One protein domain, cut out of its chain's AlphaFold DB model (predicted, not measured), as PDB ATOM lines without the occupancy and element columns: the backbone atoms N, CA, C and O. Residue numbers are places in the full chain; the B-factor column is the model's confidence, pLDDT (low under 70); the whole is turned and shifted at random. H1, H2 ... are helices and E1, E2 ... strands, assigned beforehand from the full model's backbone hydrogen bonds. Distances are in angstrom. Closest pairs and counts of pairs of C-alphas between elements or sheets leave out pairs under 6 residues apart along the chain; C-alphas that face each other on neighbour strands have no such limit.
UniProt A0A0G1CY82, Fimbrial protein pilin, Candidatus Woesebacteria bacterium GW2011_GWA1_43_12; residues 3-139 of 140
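This is residues 3 to 139 of the 140 residues of the protein "Fimbrial protein pilin" of Candidatus Woesebacteria bacterium GW2011_GWA1_43_12 (UniProt A0A0G1CY82). One long helix, H1, has a small antiparallel sheet, E2, E3 and E6, packed along its second half, while its first residues, 3 to 16, stick out as a free arm. The short strand E1 packs on the same half of the helix, and a small hairpin, E4 and E5, sits off one end of the sheet. The 137 printed residues hold one named helix and six named strands, in the order H1, E1, E2, E3, E4, E5, E6; the sheet's order is E2, E3, E6, and the class is mixed, helices and strands. The whole is loose, with a radius of gyration of the C-alphas of 18.5 A and spans of 74 by 28 by 25 A, the arm adding to the length.

H1, residues 3 to 45, is on the sheet of E2, residues 88 to 94, E3, residues 97 to 105, and E6, residues 135 to 138, at a height over the sheet of 8.6 A. It lies over E3 and E6, and runs along the strands, at 2 degrees to E3 on the local plane. The closest C-alphas of H1 and E3 are those of Leu 31 and Leu 103, 6.7 A apart. In H1, 35 of 39 O i to N i+4 pairs are within hydrogen-bond range. E1, residues 72 to 74, pairs with no named strand, but residues 56 to 57 pair with it, antiparallel; its closest C-alpha to H1 is that of Tyr 73, 5.4 A from that of Ser 37. E2 and E3 form a hairpin, with N 90 and O 102 2.9 A apart. E3 bends by 60 degrees at residue 100. E3 and E6 are antiparallel, with N 103 and O 137 2.8 A apart. E4, residues 122 to 126, and E5, residues 129 to 132, form a second hairpin, with N 123 and O 131 2.8 A apart; both strands are apart from H1. E5 runs on into E6 across a break of 2 residues, at 37 degrees.

H1 begins at C-alpha 3, (14.310, -23.906, -37.008), and measures 64.4 A to C-alpha 45, (17.699, -1.367, 23.221). E2 measures 19.5 A, E3 23.6 A, E4 11.0 A, E5 10.0 A and E6 10.2 A; E1 is three residues. E6 ends at C-alpha 138, (12.927, -15.352, 12.274).

The two farthest C-alphas, those of Ile 3 and Ser 64, are 74.2 A apart. The printed part has no cut. The links H1 to E1, E1 to E2 and E3 to E4 are long. Mean pLDDT of the printed part is 88.2; residues 3 to 15 and 61 to 65 are under 70.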
ATOM      1  N   ILE A   3      13.275 -23.853 -38.057       59.28
ATOM      2  CA  ILE A   3      14.310 -23.906 -37.008       59.28
ATOM      3  C   ILE A   3      14.419 -22.608 -36.189       59.28
ATOM      4  O   ILE A   3      14.603 -22.663 -34.975       59.28
ATOM      5  N   VAL A   4      14.235 -21.437 -36.813       61.84
ATOM      6  CA  VAL A   4      14.297 -20.139 -36.108       61.84
ATOM      7  C   VAL A   4      13.161 -19.999 -35.083       61.84
ATOM      8  O   VAL A   4      13.376 -19.474 -33.996       61.84
ATOM      9  N   ALA A   5      11.973 -20.541 -35.378       60.72
ATOM     10  CA  ALA A   5      10.829 -20.499 -34.466       60.72
ATOM     11  C   ALA A   5      11.040 -21.362 -33.204       60.72
ATOM     12  O   ALA A   5      10.643 -20.966 -32.110       60.72
ATOM     13  N   ILE A   6      11.717 -22.509 -33.338       60.44
ATOM     14  CA  ILE A   6      11.986 -23.427 -32.219       60.44
ATOM     15  C   ILE A   6      13.034 -22.831 -31.263       60.44
ATOM     16  O   ILE A   6      12.850 -22.865 -30.046       60.44
ATOM     17  N   LEU A   7      14.097 -22.213 -31.793       58.81
ATOM     18  CA  LEU A   7      15.138 -21.564 -30.980       58.81
ATOM     19  C   LEU A   7      14.605 -20.355 -30.194       58.81
ATOM     20  O   LEU A   7      14.986 -20.154 -29.038       58.81
ATOM     21  N   MET A   8      13.687 -19.574 -30.772       59.69
ATOM     22  CA  MET A   8      13.064 -18.453 -30.058       59.69
ATOM     23  C   MET A   8      12.170 -18.921 -28.899       59.69
ATOM     24  O   MET A   8      12.204 -18.315 -27.829       59.69
ATOM     25  N   GLY A   9      11.439 -20.032 -29.053       58.16
ATOM     26  CA  GLY A   9      10.571 -20.575 -27.999       58.16
ATOM     27  C   GLY A   9      11.322 -21.048 -26.747       58.16
ATOM     28  O   GLY A   9      10.912 -20.738 -25.629       58.16
ATOM     29  N   ILE A  10      12.458 -21.737 -26.918       57.72
ATOM     30  CA  ILE A  10      13.279 -22.247 -25.798       57.72
ATOM     31  C   ILE A  10      13.935 -21.091 -25.029       57.72
ATOM     32  O   ILE A  10      14.021 -21.115 -23.800       57.72
ATOM     33  N   SER A  11      14.339 -20.046 -25.753       59.19
ATOM     34  CA  SER A  11      14.983 -18.866 -25.175       59.19
ATOM     35  C   SER A  11      14.051 -18.143 -24.192       59.19
ATOM     36  O   SER A  11      14.456 -17.810 -23.081       59.19
ATOM     37  N   ILE A  12      12.778 -17.953 -24.556       57.31
ATOM     38  CA  ILE A  12      11.805 -17.173 -23.770       57.31
ATOM     39  C   ILE A  12      11.475 -17.842 -22.425       57.31
ATOM     40  O   ILE A  12      11.364 -17.151 -21.408       57.31
ATOM     41  N   VAL A  13      11.368 -19.175 -22.381       59.66
ATOM     42  CA  VAL A  13      11.034 -19.909 -21.146       59.66
ATOM     43  C   VAL A  13      12.160 -19.792 -20.110       59.66
ATOM     44  O   VAL A  13      11.882 -19.514 -18.941       59.66
ATOM     45  N   GLY A  14      13.427 -19.880 -20.533       59.41
ATOM     46  CA  GLY A  14      14.586 -19.726 -19.643       59.41
ATOM     47  C   GLY A  14      14.703 -18.334 -19.006       59.41
ATOM     48  O   GLY A  14      14.982 -18.218 -17.812       59.41
ATOM     49  N   PHE A  15      14.412 -17.265 -19.758       62.34
ATOM     50  CA  PHE A  15      14.513 -15.889 -19.246       62.34
ATOM     51  C   PHE A  15      13.523 -15.578 -18.116       62.34
ATOM     52  O   PHE A  15      13.836 -14.784 -17.225       62.34
ATOM     53  N   THR A  16      12.333 -16.189 -18.123       70.69
ATOM     54  CA  THR A  16      11.333 -15.941 -17.070       70.69
ATOM     55  C   THR A  16      11.746 -16.534 -15.723       70.69
ATOM     56  O   THR A  16      11.575 -15.868 -14.702       70.69
ATOM     57  N   GLY A  17      12.358 -17.723 -15.714       76.75
ATOM     58  CA  GLY A  17      12.878 -18.357 -14.498       76.75
ATOM     59  C   GLY A  17      14.019 -17.563 -13.859       76.75
ATOM     60  O   GLY A  17      14.001 -17.324 -12.654       76.75
ATOM     61  N   VAL A  18      14.955 -17.058 -14.670       82.94
ATOM     62  CA  VAL A  18      16.086 -16.241 -14.187       82.94
ATOM     63  C   VAL A  18      15.608 -14.937 -13.543       82.94
ATOM     64  O   VAL A  18      16.098 -14.554 -12.483       82.94
ATOM     65  N   ARG A  19      14.616 -14.263 -14.140       88.75
ATOM     66  CA  ARG A  19      14.053 -13.024 -13.573       88.75
ATOM     67  C   ARG A  19      13.368 -13.256 -12.226       88.75
ATOM     68  O   ARG A  19      13.534 -12.433 -11.330       88.75
ATOM     69  N   LYS A  20      12.618 -14.356 -12.087       91.38
ATOM     70  CA  LYS A  20      12.005 -14.759 -10.811       91.38
ATOM     71  C   LYS A  20      13.074 -15.026  -9.754       91.38
ATOM     72  O   LYS A  20      13.030 -14.425  -8.690       91.38
ATOM     73  N   GLY A  21      14.087 -15.822 -10.101       92.69
ATOM     74  CA  GLY A  21      15.206 -16.124  -9.210       92.69
ATOM     75  C   GLY A  21      15.950 -14.873  -8.740       92.69
ATOM     76  O   GLY A  21      16.203 -14.732  -7.552       92.69
ATOM     77  N   SER A  22      16.222 -13.921  -9.638       93.94
ATOM     78  CA  SER A  22      16.871 -12.654  -9.268       93.94
ATOM     79  C   SER A  22      16.047 -11.834  -8.273       93.94
ATOM     80  O   SER A  22      16.623 -11.266  -7.347       93.94
ATOM     81  N   ARG A  23      14.718 -11.760  -8.446       95.94
ATOM     82  CA  ARG A  23      13.840 -11.060  -7.494       95.94
ATOM     83  C   ARG A  23      13.767 -11.792  -6.162       95.94
ATOM     84  O   ARG A  23      13.835 -11.146  -5.129       95.94
ATOM     85  N   ASP A  24      13.700 -13.119  -6.171       96.06
ATOM     86  CA  ASP A  24      13.692 -13.914  -4.941       96.06
ATOM     87  C   ASP A  24      15.011 -13.785  -4.164       96.06
ATOM     88  O   ASP A  24      14.992 -13.654  -2.944       96.06
ATOM     89  N   THR A  25      16.161 -13.751  -4.847       96.06
ATOM     90  CA  THR A  25      17.455 -13.450  -4.212       96.06
ATOM     91  C   THR A  25      17.462 -12.057  -3.593       96.06
ATOM     92  O   THR A  25      17.937 -11.903  -2.470       96.06
ATOM     93  N   GLN A  26      16.906 -11.059  -4.287       97.12
ATOM     94  CA  GLN A  26      16.775  -9.709  -3.745       97.12
ATOM     95  C   GLN A  26      15.871  -9.682  -2.505       97.12
ATOM     96  O   GLN A  26      16.300  -9.176  -1.477       97.12
ATOM     97  N   ARG A  27      14.687 -10.310  -2.553       97.38
ATOM     98  CA  ARG A  27      13.767 -10.410  -1.405       97.38
ATOM     99  C   ARG A  27      14.445 -11.002  -0.177       97.38
ATOM    100  O   ARG A  27      14.301 -10.476   0.917       97.38
ATOM    101  N   LYS A  28      15.208 -12.082  -0.361       96.38
ATOM    102  CA  LYS A  28      15.971 -12.701   0.729       96.38
ATOM    103  C   LYS A  28      17.020 -11.742   1.287       96.38
ATOM    104  O   LYS A  28      17.067 -11.545   2.492       96.38
ATOM    105  N   ALA A  29      17.815 -11.111   0.423       97.44
ATOM    106  CA  ALA A  29      18.832 -10.150   0.845       97.44
ATOM    107  C   ALA A  29      18.234  -8.934   1.579       97.44
ATOM    108  O   ALA A  29      18.820  -8.450   2.546       97.44
ATOM    109  N   ASP A  30      17.063  -8.467   1.148       97.56
ATOM    110  CA  ASP A  30      16.332  -7.378   1.788       97.56
ATOM    111  C   ASP A  30      15.880  -7.765   3.204       97.56
ATOM    112  O   ASP A  30      16.106  -6.997   4.141       97.56
ATOM    113  N   LEU A  31      15.321  -8.969   3.390       96.94
ATOM    114  CA  LEU A  31      14.944  -9.464   4.719       96.94
ATOM    115  C   LEU A  31      16.157  -9.658   5.637       96.94
ATOM    116  O   LEU A  31      16.108  -9.235   6.787       96.94
ATOM    117  N   GLU A  32      17.258 -10.221   5.134       97.06
ATOM    118  CA  GLU A  32      18.502 -10.390   5.904       97.06
ATOM    119  C   GLU A  32      19.094  -9.044   6.344       97.06
ATOM    120  O   GLU A  32      19.587  -8.888   7.463       97.06
ATOM    121  N   LYS A  33      19.002  -8.022   5.486       96.50
ATOM    122  CA  LYS A  33      19.419  -6.661   5.832       96.50
ATOM    123  C   LYS A  33      18.563  -6.080   6.958       96.50
ATOM    124  O   LYS A  33      19.108  -5.449   7.865       96.50
ATOM    125  N   VAL A  34      17.242  -6.277   6.908       97.38
ATOM    126  CA  VAL A  34      16.345  -5.851   7.993       97.38
ATOM    127  C   VAL A  34      16.668  -6.616   9.275       97.38
ATOM    128  O   VAL A  34      16.870  -5.979  10.307       97.38
ATOM    129  N   ALA A  35      16.811  -7.940   9.205       96.88
ATOM    130  CA  ALA A  35      17.147  -8.775  10.352       96.88
ATOM    131  C   ALA A  35      18.443  -8.304  11.029       96.88
ATOM    132  O   ALA A  35      18.447  -7.984  12.215       96.88
ATOM    133  N   SER A  36      19.517  -8.108  10.257       96.75
ATOM    134  CA  SER A  36      20.795  -7.594  10.766       96.75
ATOM    135  C   SER A  36      20.668  -6.222  11.446       96.75
ATOM    136  O   SER A  36      21.276  -5.983  12.496       96.75
ATOM    137  N   SER A  37      19.851  -5.320  10.890       95.88
ATOM    138  CA  SER A  37      19.592  -4.022  11.524       95.88
ATOM    139  C   SER A  37      18.846  -4.159  12.854       95.88
ATOM    140  O   SER A  37      19.116  -3.409  13.793       95.88
ATOM    141  N   TYR A  38      17.946  -5.137  12.961       96.00
ATOM    142  CA  TYR A  38      17.151  -5.379  14.162       96.00
ATOM    143  C   TYR A  38      17.945  -6.097  15.248       96.00
ATOM    144  O   TYR A  38      17.732  -5.811  16.422       96.00
ATOM    145  N   GLU A  39      18.930  -6.921  14.888       95.94
ATOM    146  CA  GLU A  39      19.893  -7.452  15.861       95.94
ATOM    147  C   GLU A  39      20.735  -6.335  16.485       95.94
ATOM    148  O   GLU A  39      20.963  -6.319  17.695       95.94
ATOM    149  N   THR A  40      21.136  -5.344  15.683       94.19
ATOM    150  CA  THR A  40      21.838  -4.161  16.206       94.19
ATOM    151  C   THR A  40      20.918  -3.340  17.113       94.19
ATOM    152  O   THR A  40      21.322  -2.942  18.201       94.19
ATOM    153  N   TYR A  41      19.657  -3.145  16.711       94.00
ATOM    154  CA  TYR A  41      18.648  -2.488  17.545       94.00
ATOM    155  C   TYR A  41      18.475  -3.209  18.891       94.00
ATOM    156  O   TYR A  41      18.502  -2.568  19.937       94.00
ATOM    157  N   ARG A  42      18.346  -4.542  18.888       93.12
ATOM    158  CA  ARG A  42      18.204  -5.345  20.110       93.12
ATOM    159  C   ARG A  42      19.440  -5.277  20.993       93.12
ATOM    160  O   ARG A  42      19.291  -5.248  22.211       93.12
ATOM    161  N   SER A  43      20.635  -5.241  20.407       92.12
ATOM    162  CA  SER A  43      21.881  -5.078  21.163       92.12
ATOM    163  C   SER A  43      21.888  -3.783  21.980       92.12
ATOM    164  O   SER A  43      22.333  -3.791  23.126       92.12
ATOM    165  N   ASP A  44      21.370  -2.692  21.415       90.88
ATOM    166  CA  ASP A  44      21.388  -1.374  22.058       90.88
ATOM    167  C   ASP A  44      20.151  -1.118  22.942       90.88
ATOM    168  O   ASP A  44      20.245  -0.433  23.959       90.88
ATOM    169  N   CYS A  45      18.986  -1.656  22.573       90.50
ATOM    170  CA  CYS A  45      17.699  -1.367  23.221       90.50
ATOM    171  C   CYS A  45      17.173  -2.521  24.096       90.50
ATOM    172  O   CYS A  45      16.268  -2.331  24.903       90.50
ATOM    173  N   GLY A  46      17.736  -3.727  23.974       90.50
ATOM    174  CA  GLY A  46      17.353  -4.916  24.747       90.50
ATOM    175  C   GLY A  46      16.095  -5.645  24.257       90.50
ATOM    176  O   GLY A  46      15.763  -6.708  24.778       90.50
ATOM    177  N   HIS A  47      15.411  -5.115  23.245       91.88
ATOM    178  CA  HIS A  47      14.216  -5.683  22.614       91.88
ATOM    179  C   HIS A  47      14.220  -5.388  21.112       91.88
ATOM    180  O   HIS A  47      15.031  -4.589  20.654       91.88
ATOM    181  N   TYR A  48      13.329  -6.006  20.337       94.69
ATOM    182  CA  TYR A  48      13.148  -5.665  18.922       94.69
ATOM    183  C   TYR A  48      12.162  -4.498  18.737       94.69
ATOM    184  O   TYR A  48      11.428  -4.162  19.671       94.69
ATOM    185  N   PRO A  49      12.130  -3.849  17.556       93.75
ATOM    186  CA  PRO A  49      11.145  -2.810  17.260       93.75
ATOM    187  C   PRO A  49       9.709  -3.355  17.265       93.75
ATOM    188  O   PRO A  49       9.462  -4.452  16.781       93.75
ATOM    189  N   ASP A  50       8.729  -2.566  17.702       91.94
ATOM    190  CA  ASP A  50       7.321  -3.010  17.699       91.94
ATOM    191  C   ASP A  50       6.690  -3.024  16.300       91.94
ATOM    192  O   ASP A  50       5.673  -3.674  16.060       91.94
ATOM    193  N   ALA A  51       7.297  -2.309  15.353       91.88
ATOM    194  CA  ALA A  51       6.856  -2.257  13.971       91.88
ATOM    195  C   ALA A  51       8.026  -2.026  13.014       91.88
ATOM    196  O   ALA A  51       9.015  -1.359  13.333       91.88
ATOM    197  N   MET A  52       7.862  -2.512  11.787       91.44
ATOM    198  CA  MET A  52       8.752  -2.190  10.680       91.44
ATOM    199  C   MET A  52       8.433  -0.794  10.138       91.44
ATOM    200  O   MET A  52       7.346  -0.554   9.618       91.44
ATOM    201  N   SER A  53       9.375   0.142  10.281       90.38
ATOM    202  CA  SER A  53       9.171   1.558   9.958       90.38
ATOM    203  C   SER A  53      10.390   2.173   9.269       90.38
ATOM    204  O   SER A  53      11.501   1.664   9.350       90.38
ATOM    205  N   SER A  54      10.177   3.264   8.531       89.44
ATOM    206  CA  SER A  54      11.245   3.995   7.839       89.44
ATOM    207  C   SER A  54      11.278   5.451   8.301       89.44
ATOM    208  O   SER A  54      10.352   6.192   7.964       89.44
ATOM    209  N   PRO A  55      12.320   5.902   9.020       91.50
ATOM    210  CA  PRO A  55      13.420   5.110   9.578       91.50
ATOM    211  C   PRO A  55      13.019   4.347  10.852       91.50
ATOM    212  O   PRO A  55      12.276   4.877  11.678       91.50
ATOM    213  N   THR A  56      13.611   3.172  11.081       91.56
ATOM    214  CA  THR A  56      13.614   2.530  12.403       91.56
ATOM    215  C   THR A  56      14.667   3.217  13.267       91.56
ATOM    216  O   THR A  56      15.876   3.093  13.031       91.56
ATOM    217  N   ARG A  57      14.200   3.957  14.272       91.31
ATOM    218  CA  ARG A  57      15.027   4.629  15.282       91.31
ATOM    219  C   ARG A  57      14.905   3.935  16.620       91.31
ATOM    220  O   ARG A  57      13.883   3.305  16.875       91.31
ATOM    221  N   GLY A  58      15.916   4.114  17.468       86.19
ATOM    222  CA  GLY A  58      15.814   3.745  18.876       86.19
ATOM    223  C   GLY A  58      14.539   4.331  19.476       86.19
ATOM    224  O   GLY A  58      14.250   5.515  19.296       86.19
ATOM    225  N   ASN A  59      13.753   3.487  20.128       81.62
ATOM    226  CA  ASN A  59      12.572   3.900  20.865       81.62
ATOM    227  C   ASN A  59      12.639   3.213  22.213       81.62
ATOM    228  O   ASN A  59      12.888   2.012  22.266       81.62
ATOM    229  N   ASP A  60      12.430   3.989  23.264       70.69
ATOM    230  CA  ASP A  60      12.458   3.483  24.615       70.69
ATOM    231  C   ASP A  60      11.038   3.445  25.198       70.69
ATOM    232  O   ASP A  60      10.512   4.489  25.601       70.69
ATOM    233  N   PRO A  61      10.391   2.270  25.248       64.31
ATOM    234  CA  PRO A  61       9.111   2.125  25.927       64.31
ATOM    235  C   PRO A  61       9.240   2.186  27.461       64.31
ATOM    236  O   PRO A  61       8.220   2.347  28.135       64.31
ATOM    237  N   PHE A  62      10.453   2.098  28.034       66.94
ATOM    238  CA  PHE A  62      10.673   2.089  29.483       66.94
ATOM    239  C   PHE A  62      11.768   3.072  29.905       66.94
ATOM    240  O   PHE A  62      12.910   2.848  29.558       66.94
ATOM    241  N   PRO A  63      11.528   4.042  30.803       58.50
ATOM    242  CA  PRO A  63      12.480   5.112  31.160       58.50
ATOM    243  C   PRO A  63      13.845   4.676  31.754       58.50
ATOM    244  O   PRO A  63      14.623   5.523  32.191       58.50
ATOM    245  N   SER A  64      14.131   3.375  31.820       57.66
ATOM    246  CA  SER A  64      15.387   2.766  32.250       57.66
ATOM    247  C   SER A  64      16.185   2.078  31.133       57.66
ATOM    248  O   SER A  64      17.230   1.509  31.453       57.66
ATOM    249  N   SER A  65      15.726   2.045  29.872       62.00
ATOM    250  CA  SER A  65      16.503   1.402  28.807       62.00
ATOM    251  C   SER A  65      17.551   2.362  28.240       62.00
ATOM    252  O   SER A  65      17.392   3.576  28.172       62.00
ATOM    253  N   SER A  66      18.703   1.808  27.878       73.19
ATOM    254  CA  SER A  66      19.832   2.556  27.320       73.19
ATOM    255  C   SER A  66      19.649   2.860  25.827       73.19
ATOM    256  O   SER A  66      20.603   3.285  25.181       73.19
ATOM    257  N   CYS A  67      18.434   2.678  25.289       85.88
ATOM    258  CA  CYS A  67      18.136   2.745  23.866       85.88
ATOM    259  C   CYS A  67      18.339   4.172  23.312       85.88
ATOM    260  O   CYS A  67      17.568   5.090  23.613       85.88
ATOM    261  N   PRO A  68      19.356   4.405  22.466       84.38
ATOM    262  CA  PRO A  68      19.665   5.740  21.974       84.38
ATOM    263  C   PRO A  68      18.674   6.172  20.884       84.38
ATOM    264  O   PRO A  68      18.760   5.754  19.729       84.38
ATOM    265  N   VAL A  69      17.761   7.087  21.227       84.06
ATOM    266  CA  VAL A  69      16.723   7.616  20.311       84.06
ATOM    267  C   VAL A  69      17.274   8.340  19.074       84.06
ATOM    268  O   VAL A  69      16.605   8.457  18.044       84.06
ATOM    269  N   SER A  70      18.515   8.829  19.146       85.38
ATOM    270  CA  SER A  70      19.208   9.454  18.016       85.38
ATOM    271  C   SER A  70      19.657   8.446  16.958       85.38
ATOM    272  O   SER A  70      19.805   8.825  15.791       85.38
ATOM    273  N   ASN A  71      19.867   7.183  17.342       90.25
ATOM    274  CA  ASN A  71      20.411   6.166  16.454       90.25
ATOM    275  C   ASN A  71      19.348   5.703  15.455       90.25
ATOM    276  O   ASN A  71      18.185   5.473  15.794       90.25
ATOM    277  N   VAL A  72      19.771   5.581  14.198       93.25
ATOM    278  CA  VAL A  72      18.976   5.024  13.103       93.25
ATOM    279  C   VAL A  72      19.559   3.662  12.777       93.25
ATOM    280  O   VAL A  72      20.684   3.584  12.292       93.25
ATOM    281  N   TYR A  73      18.790   2.608  13.020       93.94
ATOM    282  CA  TYR A  73      19.221   1.232  12.766       93.94
ATOM    283  C   TYR A  73      18.858   0.800  11.347       93.94
ATOM    284  O   TYR A  73      19.644   0.145  10.669       93.94
ATOM    285  N   LEU A  74      17.706   1.259  10.854       95.12
ATOM    286  CA  LEU A  74      17.266   1.045   9.481       95.12
ATOM    287  C   LEU A  74      16.800   2.375   8.889       95.12
ATOM    288  O   LEU A  74      15.844   2.974   9.370       95.12
ATOM    289  N   GLN A  75      17.480   2.861   7.849       94.06
ATOM    290  CA  GLN A  75      17.111   4.135   7.213       94.06
ATOM    291  C   GLN A  75      15.811   4.029   6.416       94.06
ATOM    292  O   GLN A  75      14.960   4.912   6.484       94.06
ATOM    293  N   LEU A  76      15.689   2.950   5.647       94.94
ATOM    294  CA  LEU A  76      14.572   2.686   4.760       94.94
ATOM    295  C   LEU A  76      14.300   1.186   4.755       94.94
ATOM    296  O   LEU A  76      15.211   0.384   4.536       94.94
ATOM    297  N   VAL A  77      13.040   0.841   4.972       94.44
ATOM    298  CA  VAL A  77      12.493  -0.497   4.789       94.44
ATOM    299  C   VAL A  77      12.484  -0.785   3.289       94.44
ATOM    300  O   VAL A  77      11.885  -0.014   2.531       94.44
ATOM    301  N   PRO A  78      13.153  -1.856   2.833       95.56
ATOM    302  CA  PRO A  78      13.118  -2.244   1.431       95.56
ATOM    303  C   PRO A  78      11.679  -2.480   0.957       95.56
ATOM    304  O   PRO A  78      10.833  -2.950   1.714       95.56
ATOM    305  N   SER A  79      11.392  -2.152  -0.298       95.31
ATOM    306  CA  SER A  79      10.104  -2.456  -0.931       95.31
ATOM    307  C   SER A  79      10.257  -3.653  -1.859       95.31
ATOM    308  O   SER A  79      11.296  -3.784  -2.510       95.31
ATOM    309  N   ASP A  80       9.225  -4.496  -1.959       96.12
ATOM    310  CA  ASP A  80       9.265  -5.626  -2.887       96.12
ATOM    311  C   ASP A  80       9.442  -5.126  -4.336       96.12
ATOM    312  O   ASP A  80       8.810  -4.137  -4.730       96.12
ATOM    313  N   PRO A  81      10.258  -5.804  -5.168       94.50
ATOM    314  CA  PRO A  81      10.415  -5.446  -6.579       94.50
ATOM    315  C   PRO A  81       9.107  -5.464  -7.385       94.50
ATOM    316  O   PRO A  81       9.040  -4.878  -8.467       94.50
ATOM    317  N   ILE A  82       8.079  -6.166  -6.901       94.50
ATOM    318  CA  ILE A  82       6.720  -6.130  -7.436       94.50
ATOM    319  C   ILE A  82       5.867  -5.263  -6.509       94.50
ATOM    320  O   ILE A  82       5.557  -5.657  -5.393       94.50
ATOM    321  N   SER A  83       5.402  -4.117  -7.005       93.38
ATOM    322  CA  SER A  83       4.678  -3.107  -6.214       93.38
ATOM    323  C   SER A  83       3.355  -3.569  -5.590       93.38
ATOM    324  O   SER A  83       2.778  -2.852  -4.780       93.38
ATOM    325  N   THR A  84       2.818  -4.717  -6.010       94.62
ATOM    326  CA  THR A  84       1.602  -5.317  -5.433       94.62
ATOM    327  C   THR A  84       1.901  -6.305  -4.307       94.62
ATOM    328  O   THR A  84       0.959  -6.834  -3.711       94.62
ATOM    329  N   LEU A  85       3.180  -6.568  -4.034       96.31
ATOM    330  CA  LEU A  85       3.670  -7.409  -2.953       96.31
ATOM    331  C   LEU A  85       4.346  -6.550  -1.886       96.31
ATOM    332  O   LEU A  85       4.856  -5.470  -2.174       96.31
ATOM    333  N   ASN A  86       4.340  -7.033  -0.648       95.69
ATOM    334  CA  ASN A  86       4.933  -6.340   0.489       95.69
ATOM    335  C   ASN A  86       5.636  -7.335   1.410       95.69
ATOM    336  O   ASN A  86       5.188  -8.475   1.560       95.69
ATOM    337  N   TYR A  87       6.697  -6.872   2.066       96.75
ATOM    338  CA  TYR A  87       7.259  -7.571   3.216       96.75
ATOM    339  C   TYR A  87       6.365  -7.367   4.428       96.75
ATOM    340  O   TYR A  87       5.813  -6.284   4.625       96.75
ATOM    341  N   GLN A  88       6.234  -8.415   5.232       97.00
ATOM    342  CA  GLN A  88       5.458  -8.372   6.459       97.00
ATOM    343  C   GLN A  88       6.361  -8.535   7.670       97.00
ATOM    344  O   GLN A  88       7.337  -9.283   7.643       97.00
ATOM    345  N   TYR A  89       6.000  -7.835   8.735       97.00
ATOM    346  CA  TYR A  89       6.643  -7.925  10.035       97.00
ATOM    347  C   TYR A  89       5.628  -8.414  11.054       97.00
ATOM    348  O   TYR A  89       4.581  -7.789  11.229       97.00
ATOM    349  N   VAL A  90       5.941  -9.523  11.712       96.81
ATOM    350  CA  VAL A  90       5.085 -10.133  12.726       96.81
ATOM    351  C   VAL A  90       5.861 -10.163  14.041       96.81
ATOM    352  O   VAL A  90       6.716 -11.034  14.210       96.81
ATOM    353  N   PRO A  91       5.633  -9.195  14.945       95.44
ATOM    354  CA  PRO A  91       6.280  -9.185  16.250       95.44
ATOM    355  C   PRO A  91       5.688 -10.268  17.158       95.44
ATOM    356  O   PRO A  91       4.477 -10.495  17.162       95.44
ATOM    357  N   ASP A  92       6.538 -10.887  17.971       95.00
ATOM    358  CA  ASP A  92       6.145 -11.721  19.104       95.00
ATOM    359  C   ASP A  92       6.421 -10.952  20.398       95.00
ATOM    360  O   ASP A  92       7.571 -10.663  20.760       95.00
ATOM    361  N   THR A  93       5.339 -10.553  21.062       93.94
ATOM    362  CA  THR A  93       5.383  -9.645  22.205       93.94
ATOM    363  C   THR A  93       5.064 -10.368  23.503       93.94
ATOM    364  O   THR A  93       3.985 -10.944  23.651       93.94
ATOM    365  N   VAL A  94       5.936 -10.230  24.498       92.38
ATOM    366  CA  VAL A  94       5.727 -10.734  25.859       92.38
ATOM    367  C   VAL A  94       5.694  -9.548  26.812       92.38
ATOM    368  O   VAL A  94       6.601  -8.722  26.820       92.38
ATOM    369  N   ALA A  95       4.625  -9.442  27.606       89.69
ATOM    370  CA  ALA A  95       4.419  -8.340  28.554       89.69
ATOM    371  C   ALA A  95       4.545  -6.927  27.929       89.69
ATOM    372  O   ALA A  95       4.992  -5.993  28.587       89.69
ATOM    373  N   GLY A  96       4.136  -6.772  26.663       86.50
ATOM    374  CA  GLY A  96       4.189  -5.495  25.939       86.50
ATOM    375  C   GLY A  96       5.545  -5.165  25.310       86.50
ATOM    376  O   GLY A  96       5.728  -4.041  24.859       86.50
ATOM    377  N   VAL A  97       6.478  -6.120  25.276       88.88
ATOM    378  CA  VAL A  97       7.819  -5.958  24.700       88.88
ATOM    379  C   VAL A  97       8.022  -6.960  23.579       88.88
ATOM    380  O   VAL A  97       7.770  -8.150  23.775       88.88
ATOM    381  N   THR A  98       8.503  -6.506  22.424       93.25
ATOM    382  CA  THR A  98       8.821  -7.400  21.306       93.25
ATOM    383  C   THR A  98      10.113  -8.173  21.583       93.25
ATOM    384  O   THR A  98      11.208  -7.608  21.564       93.25
ATOM    385  N   VAL A  99       9.992  -9.474  21.859       93.75
ATOM    386  CA  VAL A  99      11.114 -10.355  22.242       93.75
ATOM    387  C   VAL A  99      11.617 -11.221  21.092       93.75
ATOM    388  O   VAL A  99      12.776 -11.633  21.106       93.75
ATOM    389  N   ALA A 100      10.766 -11.462  20.098       95.75
ATOM    390  CA  ALA A 100      11.079 -12.169  18.866       95.75
ATOM    391  C   ALA A 100      10.266 -11.576  17.707       95.75
ATOM    392  O   ALA A 100       9.348 -10.781  17.922       95.75
ATOM    393  N   TYR A 101      10.612 -11.928  16.474       96.31
ATOM    394  CA  TYR A 101       9.843 -11.529  15.299       96.31
ATOM    395  C   TYR A 101       9.964 -12.537  14.158       96.31
ATOM    396  O   TYR A 101      10.941 -13.285  14.066       96.31
ATOM    397  N   SER A 102       9.008 -12.460  13.233       97.12
ATOM    398  CA  SER A 102       9.054 -13.103  11.921       97.12
ATOM    399  C   SER A 102       8.954 -12.060  10.808       97.12
ATOM    400  O   SER A 102       8.028 -11.246  10.769       97.12
ATOM    401  N   LEU A 103       9.908 -12.091   9.882       97.38
ATOM    402  CA  LEU A 103       9.896 -11.334   8.635       97.38
ATOM    403  C   LEU A 103       9.389 -12.232   7.515       97.38
ATOM    404  O   LEU A 103      10.023 -13.240   7.214       97.38
ATOM    405  N   CYS A 104       8.285 -11.861   6.874       97.19
ATOM    406  CA  CYS A 104       7.654 -12.687   5.850       97.19
ATOM    407  C   CYS A 104       7.728 -12.048   4.461       97.19
ATOM    408  O   CYS A 104       7.574 -10.834   4.303       97.19
ATOM    409  N   ALA A 105       7.886 -12.884   3.436       96.81
ATOM    410  CA  ALA A 105       7.819 -12.484   2.034       96.81
ATOM    411  C   ALA A 105       7.123 -13.544   1.168       96.81
ATOM    412  O   ALA A 105       6.975 -14.708   1.555       96.81
ATOM    413  N   TYR A 106       6.725 -13.137  -0.038       96.38
ATOM    414  CA  TYR A 106       6.296 -14.046  -1.098       96.38
ATOM    415  C   TYR A 106       7.423 -14.243  -2.119       96.38
ATOM    416  O   TYR A 106       7.808 -13.307  -2.817       96.38
ATOM    417  N   LEU A 107       7.927 -15.468  -2.232       95.44
ATOM    418  CA  LEU A 107       8.838 -15.908  -3.282       95.44
ATOM    419  C   LEU A 107       8.058 -16.478  -4.463       95.44
ATOM    420  O   LEU A 107       7.108 -17.249  -4.298       95.44
ATOM    421  N   GLU A 108       8.496 -16.132  -5.668       94.19
ATOM    422  CA  GLU A 108       7.882 -16.603  -6.912       94.19
ATOM    423  C   GLU A 108       8.279 -18.035  -7.259       94.19
ATOM    424  O   GLU A 108       7.544 -18.733  -7.965       94.19
ATOM    425  N   ILE A 109       9.445 -18.469  -6.786       91.81
ATOM    426  CA  ILE A 109       9.865 -19.863  -6.787       91.81
ATOM    427  C   ILE A 109       9.513 -20.434  -5.417       91.81
ATOM    428  O   ILE A 109      10.094 -20.045  -4.404       91.81
ATOM    429  N   ALA A 110       8.545 -21.355  -5.400       85.88
ATOM    430  CA  ALA A 110       8.049 -21.954  -4.169       85.88
ATOM    431  C   ALA A 110       9.208 -22.570  -3.360       85.88
ATOM    432  O   ALA A 110       9.942 -23.412  -3.893       85.88
ATOM    433  N   PRO A 111       9.398 -22.160  -2.097       86.69
ATOM    434  CA  PRO A 111      10.411 -22.756  -1.244       86.69
ATOM    435  C   PRO A 111      10.003 -24.173  -0.831       86.69
ATOM    436  O   PRO A 111       8.828 -24.537  -0.829       86.69
ATOM    437  N   SER A 112      10.995 -24.991  -0.480       82.44
ATOM    438  CA  SER A 112      10.789 -26.379  -0.048       82.44
ATOM    439  C   SER A 112      10.349 -26.505   1.409       82.44
ATOM    440  O   SER A 112       9.917 -27.576   1.830       82.44
ATOM    441  N   THR A 113      10.504 -25.440   2.193       85.44
ATOM    442  CA  THR A 113      10.195 -25.408   3.620       85.44
ATOM    443  C   THR A 113       8.889 -24.658   3.852       85.44
ATOM    444  O   THR A 113       8.745 -23.546   3.337       85.44
ATOM    445  N   PRO A 114       7.947 -25.224   4.624       86.50
ATOM    446  CA  PRO A 114       6.767 -24.483   5.038       86.50
ATOM    447  C   PRO A 114       7.172 -23.326   5.958       86.50
ATOM    448  O   PRO A 114       8.154 -23.425   6.695       86.50
ATOM    449  N   VAL A 115       6.396 -22.247   5.913       92.50
ATOM    450  CA  VAL A 115       6.494 -21.145   6.876       92.50
ATOM    451  C   VAL A 115       5.750 -21.478   8.164       92.50
ATOM    452  O   VAL A 115       4.876 -22.350   8.181       92.50
ATOM    453  N   SER A 116       6.080 -20.772   9.240       91.88
ATOM    454  CA  SER A 116       5.349 -20.841  10.497       91.88
ATOM    455  C   SER A 116       3.935 -20.252  10.368       91.88
ATOM    456  O   SER A 116       3.574 -19.587   9.387       91.88
ATOM    457  N   ALA A 117       3.115 -20.462  11.401       90.38
ATOM    458  CA  ALA A 117       1.786 -19.858  11.480       90.38
ATOM    459  C   ALA A 117       1.840 -18.318  11.437       90.38
ATOM    460  O   ALA A 117       0.927 -17.702  10.887       90.38
ATOM    461  N   ALA A 118       2.921 -17.706  11.943       90.31
ATOM    462  CA  ALA A 118       3.112 -16.256  11.935       90.31
ATOM    463  C   ALA A 118       3.141 -15.693  10.506       90.31
ATOM    464  O   ALA A 118       2.544 -14.656  10.235       90.31
ATOM    465  N   CYS A 119       3.743 -16.423   9.565       93.25
ATOM    466  CA  CYS A 119       3.834 -16.010   8.167       93.25
ATOM    467  C   CYS A 119       2.723 -16.576   7.268       93.25
ATOM    468  O   CYS A 119       2.806 -16.462   6.046       93.25
ATOM    469  N   THR A 120       1.633 -17.107   7.831       93.44
ATOM    470  CA  THR A 120       0.433 -17.481   7.052       93.44
ATOM    471  C   THR A 120      -0.499 -16.271   6.867       93.44
ATOM    472  O   THR A 120      -1.700 -16.327   7.121       93.44
ATOM    473  N   ILE A 121       0.071 -15.144   6.437       94.06
ATOM    474  CA  ILE A 121      -0.602 -13.846   6.270       94.06
ATOM    475  C   ILE A 121      -0.481 -13.349   4.828       94.06
ATOM    476  O   ILE A 121       0.361 -13.828   4.067       94.06
ATOM    477  N   SER A 122      -1.325 -12.391   4.432       95.50
ATOM    478  CA  SER A 122      -1.288 -11.828   3.078       95.50
ATOM    479  C   SER A 122      -0.008 -11.018   2.856       95.50
ATOM    480  O   SER A 122       0.261 -10.059   3.573       95.50
ATOM    481  N   CYS A 123       0.751 -11.371   1.822       95.31
ATOM    482  CA  CYS A 123       1.921 -10.631   1.346       95.31
ATOM    483  C   CYS A 123       1.577  -9.712   0.160       95.31
ATOM    484  O   CYS A 123       2.468  -9.258  -0.554       95.31
ATOM    485  N   GLY A 124       0.289  -9.435  -0.073       95.06
ATOM    486  CA  GLY A 124      -0.192  -8.621  -1.189       95.06
ATOM    487  C   GLY A 124      -0.994  -9.433  -2.202       95.06
ATOM    488  O   GLY A 124      -1.678 -10.389  -1.841       95.06
ATOM    489  N   SER A 125      -0.950  -9.036  -3.476       94.12
ATOM    490  CA  SER A 125      -1.748  -9.673  -4.529       94.12
ATOM    491  C   SER A 125      -0.989  -9.883  -5.835       94.12
ATOM    492  O   SER A 125      -0.118  -9.099  -6.213       94.12
ATOM    493  N   ILE A 126      -1.355 -10.944  -6.553       89.31
ATOM    494  CA  ILE A 126      -0.861 -11.248  -7.899       89.31
ATOM    495  C   ILE A 126      -2.078 -11.460  -8.793       89.31
ATOM    496  O   ILE A 126      -2.923 -12.310  -8.518       89.31
ATOM    497  N   GLY A 127      -2.198 -10.656  -9.852       88.44
ATOM    498  CA  GLY A 127      -3.340 -10.733 -10.768       88.44
ATOM    499  C   GLY A 127      -4.695 -10.434 -10.112       88.44
ATOM    500  O   GLY A 127      -5.709 -10.945 -10.570       88.44
ATOM    501  N   GLY A 128      -4.716  -9.645  -9.030       88.75
ATOM    502  CA  GLY A 128      -5.934  -9.296  -8.287       88.75
ATOM    503  C   GLY A 128      -6.337 -10.292  -7.194       88.75
ATOM    504  O   GLY A 128      -7.262 -10.009  -6.438       88.75
ATOM    505  N   SER A 129      -5.627 -11.414  -7.058       92.00
ATOM    506  CA  SER A 129      -5.852 -12.397  -5.993       92.00
ATOM    507  C   SER A 129      -4.843 -12.217  -4.865       92.00
ATOM    508  O   SER A 129      -3.646 -12.099  -5.130       92.00
ATOM    509  N   SER A 130      -5.311 -12.217  -3.612       93.94
ATOM    510  CA  SER A 130      -4.430 -12.192  -2.436       93.94
ATOM    511  C   SER A 130      -3.528 -13.425  -2.420       93.94
ATOM    512  O   SER A 130      -3.997 -14.540  -2.649       93.94
ATOM    513  N   VAL A 131      -2.248 -13.223  -2.113       94.00
ATOM    514  CA  VAL A 131      -1.269 -14.299  -1.934       94.00
ATOM    515  C   VAL A 131      -0.735 -14.287  -0.511       94.00
ATOM    516  O   VAL A 131      -0.464 -13.226   0.049       94.00
ATOM    517  N   ASN A 132      -0.579 -15.471   0.076       95.31
ATOM    518  CA  ASN A 132       0.022 -15.603   1.399       95.31
ATOM    519  C   ASN A 132       1.540 -15.641   1.286       95.31
ATOM    520  O   ASN A 132       2.065 -16.190   0.317       95.31
ATOM    521  N   CYS A 133       2.234 -15.094   2.279       96.00
ATOM    522  CA  CYS A 133       3.678 -15.230   2.381       96.00
ATOM    523  C   CYS A 133       4.068 -16.717   2.412       96.00
ATOM    524  O   CYS A 133       3.344 -17.562   2.941       96.00
ATOM    525  N   ASN A 134       5.203 -17.042   1.803       95.19
ATOM    526  CA  ASN A 134       5.706 -18.413   1.713       95.19
ATOM    527  C   ASN A 134       7.185 -18.524   2.101       95.19
ATOM    528  O   ASN A 134       7.734 -19.615   2.042       95.19
ATOM    529  N   TYR A 135       7.817 -17.427   2.515       96.06
ATOM    530  CA  TYR A 135       9.173 -17.400   3.041       96.06
ATOM    531  C   TYR A 135       9.228 -16.566   4.315       96.06
ATOM    532  O   TYR A 135       8.500 -15.579   4.439       96.06
ATOM    533  N   GLU A 136      10.088 -16.978   5.239       95.44
ATOM    534  CA  GLU A 136      10.195 -16.420   6.580       95.44
ATOM    535  C   GLU A 136      11.662 -16.351   7.021       95.44
ATOM    536  O   GLU A 136      12.434 -17.278   6.766       95.44
ATOM    537  N   VAL A 137      12.019 -15.258   7.695       96.00
ATOM    538  CA  VAL A 137      13.259 -15.088   8.461       96.00
ATOM    539  C   VAL A 137      12.855 -14.738   9.890       96.00
ATOM    540  O   VAL A 137      12.163 -13.744  10.107       96.00
ATOM    541  N   THR A 138      13.250 -15.559  10.857       95.94
ATOM    542  CA  THR A 138      12.927 -15.352  12.274       95.94
ATOM    543  C   THR A 138      14.116 -14.778  13.023       95.94
ATOM    544  O   THR A 138      15.265 -15.063  12.680       95.94
ATOM    545  N   SER A 139      13.843 -14.027  14.085       94.12
ATOM    546  CA  SER A 139      14.874 -13.654  15.054       94.12
ATOM    547  C   SER A 139      15.575 -14.892  15.650       94.12
ATOM    548  O   SER A 139      14.906 -15.919  15.814       94.12
TER     549      SER A 139